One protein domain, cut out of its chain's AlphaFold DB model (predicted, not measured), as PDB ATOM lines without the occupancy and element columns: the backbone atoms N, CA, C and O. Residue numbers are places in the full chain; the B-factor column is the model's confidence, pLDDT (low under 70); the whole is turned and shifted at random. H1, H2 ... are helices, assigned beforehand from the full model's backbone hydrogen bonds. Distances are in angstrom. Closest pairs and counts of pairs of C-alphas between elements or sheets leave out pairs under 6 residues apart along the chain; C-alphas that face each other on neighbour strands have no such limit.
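What this domain is: This is residues 2 to 54 and 338 to 377 of the 694 residues of an uncharacterized protein of Caenorhabditis brenneri (UniProt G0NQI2). H2 and H4 meet near their first residues and point away from each other as a wide V, with H1 packed on both where they meet. Little H3 follows H2 at its far end, and residues 2 to 13 and 338 to 355 have no named element. The printed part has 93 residues, 56 of them in the named helices H1, H2, H3 and H4, in that order along the chain, with no named strand; the class is all helix, and the whole is loose, with a radius of gyration of the C-alphas of 16.9 A and spans of 67 by 24 by 21 A.

How they stand to each other: H1, residues 14 to 26, and H2, residues 31 to 47, form a helical hairpin at a steep tilt of 44 degrees; C-alphas 24 and 34 are closest, 5.8 A. H3, residues 49 to 54, is close to but not clearly touching H2, C-alphas 45 and 52 being closest at 6.4 A. H4, residues 356 to 375, touches H1, closest C-alphas 21 and 359, 6.8 A, and H2, closest C-alphas 31 and 360, 5.8 A. In the four helices every O i to N i+4 pair is within hydrogen-bond range.

Where its parts are: H1 begins at C-alpha 14 (175.110, 144.311, 142.316). H2 measures 24.0 A; H4, 28.6 A, ends at C-alpha 375 (156.902, 168.364, 142.227).

The domain as a whole: Residues 55 to 337 are not printed, a 51.6 A gap between C-alphas. Residues 2 to 11, 49 to 54 and 338 to 349 have pLDDT under 70.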
ATOM      1  N   ALA A   2     184.200 110.993 135.682       41.59
ATOM      2  CA  ALA A   2     183.553 111.958 136.569       41.59
ATOM      3  C   ALA A   2     182.725 112.919 135.704       41.59
ATOM      4  O   ALA A   2     183.170 113.274 134.611       41.59
ATOM      5  N   ASN A   3     181.550 113.337 136.178       40.31
ATOM      6  CA  ASN A   3     180.882 114.487 135.570       40.31
ATOM      7  C   ASN A   3     181.800 115.712 135.728       40.31
ATOM      8  O   ASN A   3     182.439 115.836 136.780       40.31
ATOM      9  N   PRO A   4     181.881 116.614 134.733       47.19
ATOM     10  CA  PRO A   4     182.529 117.899 134.952       47.19
ATOM     11  C   PRO A   4     181.844 118.598 136.139       47.19
ATOM     12  O   PRO A   4     180.631 118.427 136.322       47.19
ATOM     13  N   PRO A   5     182.582 119.362 136.966       49.59
ATOM     14  CA  PRO A   5     181.949 120.160 138.007       49.59
ATOM     15  C   PRO A   5     180.897 121.052 137.347       49.59
ATOM     16  O   PRO A   5     181.191 121.693 136.336       49.59
ATOM     17  N   ARG A   6     179.671 121.074 137.894       51.84
ATOM     18  CA  ARG A   6     178.649 122.031 137.456       51.84
ATOM     19  C   ARG A   6     179.279 123.416 137.543       51.84
ATOM     20  O   ARG A   6     179.634 123.847 138.639       51.84
ATOM     21  N   GLN A   7     179.435 124.086 136.404       50.47
ATOM     22  CA  GLN A   7     179.728 125.509 136.408       50.47
ATOM     23  C   GLN A   7     178.488 126.181 136.987       50.47
ATOM     24  O   GLN A   7     177.458 126.285 136.326       50.47
ATOM     25  N   LEU A   8     178.569 126.536 138.267       54.38
ATOM     26  CA  LEU A   8     177.605 127.434 138.875       54.38
ATOM     27  C   LEU A   8     177.630 128.706 138.030       54.38
ATOM     28  O   LEU A   8     178.704 129.271 137.804       54.38
ATOM     29  N   ALA A   9     176.464 129.124 137.541       58.28
ATOM     30  CA  ALA A   9     176.320 130.451 136.972       58.28
ATOM     31  C   ALA A   9     176.820 131.455 138.024       58.28
ATOM     32  O   ALA A   9     176.596 131.228 139.224       58.28
ATOM     33  N   PRO A  10     177.538 132.517 137.620       64.06
ATOM     34  CA  PRO A  10     177.970 133.526 138.573       64.06
ATOM     35  C   PRO A  10     176.736 134.040 139.336       64.06
ATOM     36  O   PRO A  10     175.681 134.218 138.719       64.06
ATOM     37  N   PRO A  11     176.824 134.233 140.666       66.44
ATOM     38  CA  PRO A  11     175.736 134.863 141.401       66.44
ATOM     39  C   PRO A  11     175.456 136.242 140.783       66.44
ATOM     40  O   PRO A  11     176.401 136.871 140.296       66.44
ATOM     41  N   PRO A  12     174.194 136.708 140.784       74.75
ATOM     42  CA  PRO A  12     173.860 137.986 140.176       74.75
ATOM     43  C   PRO A  12     174.676 139.107 140.812       74.75
ATOM     44  O   PRO A  12     174.823 139.155 142.035       74.75
ATOM     45  N   ASP A  13     175.222 139.981 139.970       82.56
ATOM     46  CA  ASP A  13     176.022 141.111 140.430       82.56
ATOM     47  C   ASP A  13     175.149 142.228 141.028       82.56
ATOM     48  O   ASP A  13     173.917 142.227 140.937       82.56
ATOM     49  N   ASN A  14     175.799 143.217 141.637       82.25
ATOM     50  CA  ASN A  14     175.110 144.311 142.316       82.25
ATOM     51  C   ASN A  14     174.239 145.157 141.367       82.25
ATOM     52  O   ASN A  14     173.251 145.734 141.816       82.25
ATOM     53  N   ALA A  15     174.548 145.214 140.065       82.06
ATOM     54  CA  ALA A  15     173.730 145.916 139.077       82.06
ATOM     55  C   ALA A  15     172.486 145.100 138.678       82.06
ATOM     56  O   ALA A  15     171.412 145.678 138.499       82.06
ATOM     57  N   GLN A  16     172.597 143.771 138.605       82.75
ATOM     58  CA  GLN A  16     171.466 142.858 138.407       82.75
ATOM     59  C   GLN A  16     170.536 142.827 139.629       82.75
ATOM     60  O   GLN A  16     169.321 142.920 139.485       82.75
ATOM     61  N   ILE A  17     171.085 142.792 140.846       84.06
ATOM     62  CA  ILE A  17     170.284 142.896 142.075       84.06
ATOM     63  C   ILE A  17     169.559 144.252 142.124       84.06
ATOM     64  O   ILE A  17     168.358 144.302 142.395       84.06
ATOM     65  N   LEU A  18     170.240 145.351 141.777       84.25
ATOM     66  CA  LEU A  18     169.619 146.675 141.678       84.25
ATOM     67  C   LEU A  18     168.538 146.777 140.594       84.25
ATOM     68  O   LEU A  18     167.580 147.531 140.778       84.25
ATOM     69  N   SER A  19     168.648 146.047 139.480       85.12
ATOM     70  CA  SER A  19     167.586 146.028 138.469       85.12
ATOM     71  C   SER A  19     166.344 145.292 138.983       85.12
ATOM     72  O   SER A  19     165.238 145.804 138.807       85.12
ATOM     73  N   PHE A  20     166.503 144.187 139.722       87.94
ATOM     74  CA  PHE A  20     165.378 143.508 140.373       87.94
ATOM     75  C   PHE A  20     164.682 144.396 141.420       87.94
ATOM     76  O   PHE A  20     163.455 144.469 141.415       87.94
ATOM     77  N   ILE A  21     165.429 145.139 142.253       88.81
ATOM     78  CA  ILE A  21     164.827 146.085 143.216       88.81
ATOM     79  C   ILE A  21     164.004 147.160 142.492       88.81
ATOM     80  O   ILE A  21     162.886 147.457 142.902       88.81
ATOM     81  N   ARG A  22     164.512 147.714 141.380       89.12
ATOM     82  CA  ARG A  22     163.776 148.706 140.572       89.12
ATOM     83  C   ARG A  22     162.498 148.133 139.955       89.12
ATOM     84  O   ARG A  22     161.514 148.859 139.849       89.12
ATOM     85  N   VAL A  23     162.497 146.857 139.564       89.88
ATOM     86  CA  VAL A  23     161.304 146.173 139.036       89.88
ATOM     87  C   VAL A  23     160.250 145.969 140.128       89.88
ATOM     88  O   VAL A  23     159.087 146.290 139.898       89.88
ATOM     89  N   GLU A  24     160.632 145.508 141.322       91.62
ATOM     90  CA  GLU A  24     159.692 145.350 142.444       91.62
ATOM     91  C   GLU A  24     159.163 146.707 142.949       91.62
ATOM     92  O   GLU A  24     157.969 146.834 143.236       91.62
ATOM     93  N   TYR A  25     160.005 147.748 142.945       90.31
ATOM     94  CA  TYR A  25     159.597 149.127 143.227       90.31
ATOM     95  C   TYR A  25     158.569 149.639 142.207       90.31
ATOM     96  O   TYR A  25     157.513 150.140 142.587       90.31
ATOM     97  N   ALA A  26     158.826 149.464 140.904       87.19
ATOM     98  CA  ALA A  26     157.898 149.863 139.842       87.19
ATOM     99  C   ALA A  26     156.564 149.089 139.893       87.19
ATOM    100  O   ALA A  26     155.520 149.634 139.541       87.19
ATOM    101  N   ARG A  27     156.588 147.844 140.388       87.00
ATOM    102  CA  ARG A  27     155.405 147.019 140.696       87.00
ATOM    103  C   ARG A  27     154.682 147.415 141.990       87.00
ATOM    104  O   ARG A  27     153.648 146.827 142.286       87.00
ATOM    105  N   ARG A  28     155.201 148.386 142.753       87.44
ATOM    106  CA  ARG A  28     154.666 148.843 144.050       87.44
ATOM    107  C   ARG A  28     154.604 147.741 145.121       87.44
ATOM    108  O   ARG A  28     153.732 147.756 145.984       87.44
ATOM    109  N   VAL A  29     155.542 146.793 145.083       87.19
ATOM    110  CA  VAL A  29     155.684 145.729 146.097       87.19
ATOM    111  C   VAL A  29     156.324 146.310 147.365       87.19
ATOM    112  O   VAL A  29     157.206 147.159 147.265       87.19
ATOM    113  N   ALA A  30     155.907 145.871 148.559       87.19
ATOM    114  CA  ALA A  30     156.485 146.334 149.829       87.19
ATOM    115  C   ALA A  30     157.973 145.924 149.972       87.19
ATOM    116  O   ALA A  30     158.332 144.852 149.478       87.19
ATOM    117  N   PRO A  31     158.841 146.698 150.660       88.81
ATOM    118  CA  PRO A  31     160.279 146.407 150.747       88.81
ATOM    119  C   PRO A  31     160.599 145.006 151.294       88.81
ATOM    120  O   PRO A  31     161.472 144.317 150.767       88.81
ATOM    121  N   GLU A  32     159.866 144.554 152.314       90.00
ATOM    122  CA  GLU A  32     159.988 143.217 152.903       90.00
ATOM    123  C   GLU A  32     159.648 142.110 151.901       90.00
ATOM    124  O   GLU A  32     160.375 141.121 151.790       90.00
ATOM    125  N   ASP A  33     158.558 142.278 151.154       89.62
ATOM    126  CA  ASP A  33     158.078 141.273 150.205       89.62
ATOM    127  C   ASP A  33     158.950 141.259 148.936       89.62
ATOM    128  O   ASP A  33     159.273 140.187 148.420       89.62
ATOM    129  N   ALA A  34     159.442 142.426 148.505       89.69
ATOM    130  CA  ALA A  34     160.437 142.579 147.447       89.69
ATOM    131  C   ALA A  34     161.769 141.911 147.824       89.69
ATOM    132  O   ALA A  34     162.314 141.138 147.038       89.69
ATOM    133  N   TYR A  35     162.267 142.122 149.049       91.94
ATOM    134  CA  TYR A  35     163.450 141.425 149.565       91.94
ATOM    135  C   TYR A  35     163.260 139.899 149.552       91.94
ATOM    136  O   TYR A  35     164.143 139.174 149.092       91.94
ATOM    137  N   GLN A  36     162.094 139.393 149.971       91.81
ATOM    138  CA  GLN A  36     161.784 137.958 149.907       91.81
ATOM    139  C   GLN A  36     161.704 137.432 148.464       91.81
ATOM    140  O   GLN A  36     162.222 136.350 148.179       91.81
ATOM    141  N   ASN A  37     161.107 138.184 147.537       90.50
ATOM    142  CA  ASN A  37     161.048 137.827 146.118       90.50
ATOM    143  C   ASN A  37     162.445 137.782 145.487       90.50
ATOM    144  O   ASN A  37     162.795 136.794 144.839       90.50
ATOM    145  N   ILE A  38     163.283 138.787 145.741       88.38
ATOM    146  CA  ILE A  38     164.652 138.853 145.219       88.38
ATOM    147  C   ILE A  38     165.519 137.746 145.836       88.38
ATOM    148  O   ILE A  38     166.230 137.058 145.106       88.38
ATOM    149  N   CYS A  39     165.389 137.461 147.136       88.44
ATOM    150  CA  CYS A  39     166.033 136.306 147.772       88.44
ATOM    151  C   CYS A  39     165.631 134.968 147.122       88.44
ATOM    152  O   CYS A  39     166.490 134.105 146.920       88.44
ATOM    153  N   ARG A  40     164.356 134.787 146.744       87.75
ATOM    154  CA  ARG A  40     163.894 133.595 146.003       87.75
ATOM    155  C   ARG A  40     164.517 133.514 144.606       87.75
ATOM    156  O   ARG A  40     164.958 132.432 144.228       87.75
ATOM    157  N   VAL A  41     164.607 134.631 143.878       85.19
ATOM    158  CA  VAL A  41     165.261 134.701 142.556       85.19
ATOM    159  C   VAL A  41     166.754 134.375 142.668       85.19
ATOM    160  O   VAL A  41     167.227 133.471 141.983       85.19
ATOM    161  N   ILE A  42     167.483 135.018 143.588       84.06
ATOM    162  CA  ILE A  42     168.910 134.754 143.843       84.06
ATOM    163  C   ILE A  42     169.136 133.279 144.206       84.06
ATOM    164  O   ILE A  42     170.100 132.670 143.736       84.06
ATOM    165  N   ARG A  43     168.250 132.675 145.013       84.81
ATOM    166  CA  ARG A  43     168.334 131.249 145.353       84.81
ATOM    167  C   ARG A  43     168.093 130.359 144.130       84.81
ATOM    168  O   ARG A  43     168.929 129.502 143.856       84.81
ATOM    169  N   TYR A  44     167.036 130.609 143.356       82.81
ATOM    170  CA  TYR A  44     166.743 129.853 142.133       82.81
ATOM    171  C   TYR A  44     167.891 129.942 141.113       82.81
ATOM    172  O   TYR A  44     168.300 128.916 140.579       82.81
ATOM    173  N   MET A  45     168.512 131.116 140.923       78.00
ATOM    174  CA  MET A  45     169.691 131.269 140.052       78.00
ATOM    175  C   MET A  45     170.897 130.427 140.509       78.00
ATOM    176  O   MET A  45     171.644 129.916 139.675       78.00
ATOM    177  N   ARG A  46     171.085 130.253 141.826       77.44
ATOM    178  CA  ARG A  46     172.143 129.403 142.408       77.44
ATOM    179  C   ARG A  46     171.814 127.906 142.314       77.44
ATOM    180  O   ARG A  46     172.722 127.094 142.153       77.44
ATOM    181  N   GLU A  47     170.537 127.539 142.418       79.81
ATOM    182  CA  GLU A  47     170.044 126.152 142.384       79.81
ATOM    183  C   GLU A  47     169.913 125.605 140.942       79.81
ATOM    184  O   GLU A  47     170.255 124.444 140.689       79.81
ATOM    185  N   HIS A  48     169.510 126.456 139.990       78.69
ATOM    186  CA  HIS A  48     169.200 126.134 138.588       78.69
ATOM    187  C   HIS A  48     170.069 126.911 137.563       78.69
ATOM    188  O   HIS A  48     169.547 127.489 136.605       78.69
ATOM    189  N   PRO A  49     171.413 126.917 137.692       68.19
ATOM    190  CA  PRO A  49     172.286 127.770 136.878       68.19
ATOM    191  C   PRO A  49     172.180 127.507 135.368       68.19
ATOM    192  O   PRO A  49     172.282 128.434 134.570       68.19
ATOM    193  N   ASN A  50     171.940 126.256 134.965       66.50
ATOM    194  CA  ASN A  50     171.828 125.878 133.555       66.50
ATOM    195  C   ASN A  50     170.549 126.427 132.898       66.50
ATOM    196  O   ASN A  50     170.587 126.812 131.735       66.50
ATOM    197  N   GLU A  51     169.433 126.474 133.630       69.88
ATOM    198  CA  GLU A  51     168.146 126.974 133.121       69.88
ATOM    199  C   GLU A  51     168.208 128.491 132.902       69.88
ATOM    200  O   GLU A  51     167.752 128.996 131.878       69.88
ATOM    201  N   VAL A  52     168.871 129.208 133.815       65.19
ATOM    202  CA  VAL A  52     169.145 130.646 133.685       65.19
ATOM    203  C   VAL A  52     170.104 130.929 132.524       65.19
ATOM    204  O   VAL A  52     169.860 131.848 131.748       65.19
ATOM    205  N   LEU A  53     171.156 130.119 132.347       60.25
ATOM    206  CA  LEU A  53     172.060 130.241 131.198       60.25
ATOM    207  C   LEU A  53     171.347 129.966 129.861       60.25
ATOM    208  O   LEU A  53     171.625 130.658 128.885       60.25
ATOM    209  N   GLU A  54     170.403 129.020 129.804       61.75
ATOM    210  CA  GLU A  54     169.563 128.817 128.614       61.75
ATOM    211  C   GLU A  54     168.593 129.978 128.357       61.75
ATOM    212  O   GLU A  54     168.400 130.350 127.200       61.75
ATOM    213  N   ASP A 338     161.722 169.625 157.269       49.94
ATOM    214  CA  ASP A 338     161.762 171.087 157.172       49.94
ATOM    215  C   ASP A 338     162.342 171.488 155.803       49.94
ATOM    216  O   ASP A 338     163.170 170.773 155.230       49.94
ATOM    217  N   ASP A 339     161.975 172.669 155.291       48.56
ATOM    218  CA  ASP A 339     162.401 173.176 153.967       48.56
ATOM    219  C   ASP A 339     163.938 173.297 153.791       48.56
ATOM    220  O   ASP A 339     164.433 173.570 152.694       48.56
ATOM    221  N   THR A 340     164.715 173.113 154.864       42.00
ATOM    222  CA  THR A 340     166.186 173.110 154.872       42.00
ATOM    223  C   THR A 340     166.836 171.732 154.716       42.00
ATOM    224  O   THR A 340     168.040 171.671 154.452       42.00
ATOM    225  N   ASP A 341     166.095 170.633 154.877       48.91
ATOM    226  CA  ASP A 341     166.666 169.282 154.876       48.91
ATOM    227  C   ASP A 341     166.916 168.774 153.451       48.91
ATOM    228  O   ASP A 341     166.029 168.285 152.743       48.91
ATOM    229  N   VAL A 342     168.178 168.851 153.025       49.72
ATOM    230  CA  VAL A 342     168.619 168.333 151.727       49.72
ATOM    231  C   VAL A 342     168.566 166.804 151.730       49.72
ATOM    232  O   VAL A 342     169.491 166.138 152.195       49.72
ATOM    233  N   ILE A 343     167.501 166.253 151.146       52.66
ATOM    234  CA  ILE A 343     167.400 164.837 150.774       52.66
ATOM    235  C   ILE A 343     168.630 164.458 149.925       52.66
ATOM    236  O   ILE A 343     168.786 165.003 148.827       52.66
ATOM    237  N   PRO A 344     169.500 163.529 150.370       52.78
ATOM    238  CA  PRO A 344     170.693 163.177 149.609       52.78
ATOM    239  C   PRO A 344     170.335 162.418 148.327       52.78
ATOM    240  O   PRO A 344     169.770 161.323 148.374       52.78
ATOM    241  N   ASP A 345     170.700 162.969 147.168       54.38
ATOM    242  CA  ASP A 345     170.539 162.305 145.866       54.38
ATOM    243  C   ASP A 345     171.687 161.302 145.628       54.38
ATOM    244  O   ASP A 345     172.485 161.407 144.694       54.38
ATOM    245  N   GLU A 346     171.834 160.358 146.559       60.62
ATOM    246  CA  GLU A 346     173.033 159.533 146.667       60.62
ATOM    247  C   GLU A 346     173.152 158.459 145.576       60.62
ATOM    248  O   GLU A 346     172.186 157.885 145.046       60.62
ATOM    249  N   TYR A 347     174.411 158.193 145.226       61.69
ATOM    250  CA  TYR A 347     174.804 157.058 144.409       61.69
ATOM    251  C   TYR A 347     174.848 155.818 145.299       61.69
ATOM    252  O   TYR A 347     175.596 155.781 146.275       61.69
ATOM    253  N   ILE A 348     174.080 154.788 144.943       66.06
ATOM    254  CA  ILE A 348     174.023 153.543 145.713       66.06
ATOM    255  C   ILE A 348     175.402 152.871 145.688       66.06
ATOM    256  O   ILE A 348     175.851 152.367 144.655       66.06
ATOM    257  N   ILE A 349     176.071 152.880 146.840       65.62
ATOM    258  CA  ILE A 349     177.409 152.314 147.028       65.62
ATOM    259  C   ILE A 349     177.352 150.791 146.787       65.62
ATOM    260  O   ILE A 349     176.386 150.144 147.202       65.62
ATOM    261  N   PRO A 350     178.357 150.180 146.123       70.75
ATOM    262  CA  PRO A 350     178.450 148.728 146.021       70.75
ATOM    263  C   PRO A 350     178.463 148.067 147.405       70.75
ATOM    264  O   PRO A 350     179.214 148.476 148.286       70.75
ATOM    265  N   PHE A 351     177.640 147.036 147.570       71.19
ATOM    266  CA  PHE A 351     177.452 146.281 148.805       71.19
ATOM    267  C   PHE A 351     178.066 144.879 148.680       71.19
ATOM    268  O   PHE A 351     178.036 144.288 147.599       71.19
ATOM    269  N   ASP A 352     178.591 144.333 149.777       72.94
ATOM    270  CA  ASP A 352     179.164 142.975 149.799       72.94
ATOM    271  C   ASP A 352     178.126 141.893 150.169       72.94
ATOM    272  O   ASP A 352     178.283 140.725 149.809       72.94
ATOM    273  N   GLU A 353     177.040 142.269 150.856       80.56
ATOM    274  CA  GLU A 353     175.945 141.379 151.262       80.56
ATOM    275  C   GLU A 353     174.575 142.020 150.984       80.56
ATOM    276  O   GLU A 353     174.370 143.212 151.213       80.56
ATOM    277  N   PHE A 354     173.631 141.231 150.458       85.12
ATOM    278  CA  PHE A 354     172.281 141.690 150.123       85.12
ATOM    279  C   PHE A 354     171.347 141.558 151.332       85.12
ATOM    280  O   PHE A 354     170.990 140.444 151.717       85.12
ATOM    281  N   THR A 355     170.929 142.689 151.904       88.62
ATOM    282  CA  THR A 355     170.084 142.757 153.109       88.62
ATOM    283  C   THR A 355     168.739 143.440 152.840       88.62
ATOM    284  O   THR A 355     168.548 144.108 151.822       88.62
ATOM    285  N   LEU A 356     167.796 143.306 153.782       88.44
ATOM    286  CA  LEU A 356     166.534 144.053 153.750       88.44
ATOM    287  C   LEU A 356     166.777 145.569 153.820       88.44
ATOM    288  O   LEU A 356     166.120 146.329 153.113       88.44
ATOM    289  N   ASP A 357     167.743 146.007 154.627       86.50
ATOM    290  CA  ASP A 357     168.050 147.428 154.816       86.50
ATOM    291  C   ASP A 357     168.578 148.062 153.523       86.50
ATOM    292  O   ASP A 357     168.204 149.180 153.180       86.50
ATOM    293  N   PHE A 358     169.343 147.307 152.727       87.50
ATOM    294  CA  PHE A 358     169.760 147.726 151.389       87.50
ATOM    295  C   PHE A 358     168.576 147.898 150.416       87.50
ATOM    296  O   PHE A 358     168.558 148.833 149.606       87.50
ATOM    297  N   VAL A 359     167.558 147.030 150.502       89.06
ATOM    298  CA  VAL A 359     166.310 147.189 149.731       89.06
ATOM    299  C   VAL A 359     165.551 148.432 150.196       89.06
ATOM    300  O   VAL A 359     165.130 149.218 149.351       89.06
ATOM    301  N   LYS A 360     165.429 148.654 151.512       89.38
ATOM    302  CA  LYS A 360     164.773 149.840 152.092       89.38
ATOM    303  C   LYS A 360     165.459 151.140 151.681       89.38
ATOM    304  O   LYS A 360     164.779 152.059 151.235       89.38
ATOM    305  N   GLU A 361     166.786 151.195 151.737       86.50
ATOM    306  CA  GLU A 361     167.557 152.362 151.301       86.50
ATOM    307  C   GLU A 361     167.399 152.620 149.796       86.50
ATOM    308  O   GLU A 361     167.126 153.740 149.365       86.50
ATOM    309  N   THR A 362     167.456 151.566 148.975       87.44
ATOM    310  CA  THR A 362     167.193 151.692 147.533       87.44
ATOM    311  C   THR A 362     165.770 152.199 147.263       87.44
ATOM    312  O   THR A 362     165.579 153.053 146.398       87.44
ATOM    313  N   TYR A 363     164.772 151.724 148.016       91.75
ATOM    314  CA  TYR A 363     163.387 152.207 147.951       91.75
ATOM    315  C   TYR A 363     163.265 153.682 148.359       91.75
ATOM    316  O   TYR A 363     162.568 154.429 147.673       91.75
ATOM    317  N   ARG A 364     163.967 154.117 149.414       88.81
ATOM    318  CA  ARG A 364     164.032 155.518 149.863       88.81
ATOM    319  C   ARG A 364     164.542 156.426 148.740       88.81
ATOM    320  O   ARG A 364     163.866 157.383 148.369       88.81
ATOM    321  N   ILE A 365     165.672 156.074 148.124       87.38
ATOM    322  CA  ILE A 365     166.275 156.820 147.005       87.38
ATOM    323  C   ILE A 365     165.351 156.848 145.771       87.38
ATOM    324  O   ILE A 365     165.217 157.889 145.124       87.38
ATOM    325  N   LEU A 366     164.683 155.737 145.438       90.12
ATOM    326  CA  LEU A 366     163.730 155.692 144.320       90.12
ATOM    327  C   LEU A 366     162.475 156.539 144.590       90.12
ATOM    328  O   LEU A 366     162.055 157.287 143.708       90.12
ATOM    329  N   ALA A 367     161.932 156.491 145.809       91.25
ATOM    330  CA  ALA A 367     160.788 157.298 146.227       91.25
ATOM    331  C   ALA A 367     161.103 158.797 146.239       91.25
ATOM    332  O   ALA A 367     160.298 159.589 145.755       91.25
ATOM    333  N   ASN A 368     162.301 159.180 146.691       88.00
ATOM    334  CA  ASN A 368     162.790 160.555 146.604       88.00
ATOM    335  C   ASN A 368     162.845 161.047 145.151       88.00
ATOM    336  O   ASN A 368     162.385 162.148 144.859       88.00
ATOM    337  N   ARG A 369     163.341 160.226 144.216       87.62
ATOM    338  CA  ARG A 369     163.401 160.594 142.790       87.62
ATOM    339  C   ARG A 369     162.026 160.658 142.125       87.62
ATOM    340  O   ARG A 369     161.809 161.549 141.309       87.62
ATOM    341  N   GLU A 370     161.085 159.779 142.482       90.06
ATOM    342  CA  GLU A 370     159.700 159.907 142.004       90.06
ATOM    343  C   GLU A 370     159.028 161.168 142.564       90.06
ATOM    344  O   GLU A 370     158.388 161.898 141.811       90.06
ATOM    345  N   PHE A 371     159.224 161.468 143.850       90.31
ATOM    346  CA  PHE A 371     158.698 162.675 144.487       90.31
ATOM    347  C   PHE A 371     159.211 163.943 143.800       90.31
ATOM    348  O   PHE A 371     158.414 164.773 143.368       90.31
ATOM    349  N   GLN A 372     160.532 164.037 143.607       87.94
ATOM    350  CA  GLN A 372     161.186 165.135 142.893       87.94
ATOM    351  C   GLN A 372     160.672 165.289 141.449       87.94
ATOM    352  O   GLN A 372     160.567 166.410 140.960       87.94
ATOM    353  N   ALA A 373     160.308 164.195 140.770       88.12
ATOM    354  CA  ALA A 373     159.719 164.245 139.429       88.12
ATOM    355  C   ALA A 373     158.246 164.703 139.414       88.12
ATOM    356  O   ALA A 373     157.817 165.305 138.431       88.12
ATOM    357  N   ILE A 374     157.476 164.447 140.480       87.62
ATOM    358  CA  ILE A 374     156.091 164.932 140.627       87.62
ATOM    359  C   ILE A 374     156.082 166.451 140.869       87.62
ATOM    360  O   ILE A 374     155.387 167.178 140.166       87.62
ATOM    361  N   ILE A 375     156.889 166.944 141.815       87.06
ATOM    362  CA  ILE A 375     156.902 168.364 142.227       87.06
ATOM    363  C   ILE A 375     157.555 169.320 141.212       87.06
ATOM    364  O   ILE A 375     157.413 170.534 141.338       87.06
ATOM    365  N   GLN A 376     158.270 168.799 140.206       82.00
ATOM    366  CA  GLN A 376     158.855 169.601 139.117       82.00
ATOM    367  C   GLN A 376     157.805 170.280 138.227       82.00
ATOM    368  O   GLN A 376     158.126 171.229 137.509       82.00
ATOM    369  N   PHE A 377     156.558 169.814 138.279       76.00
ATOM    370  CA  PHE A 377     155.424 170.390 137.572       76.00
ATOM    371  C   PHE A 377     154.345 170.808 138.581       76.00
ATOM    372  O   PHE A 377     154.272 170.242 139.673       76.00
TER     373      PHE A 377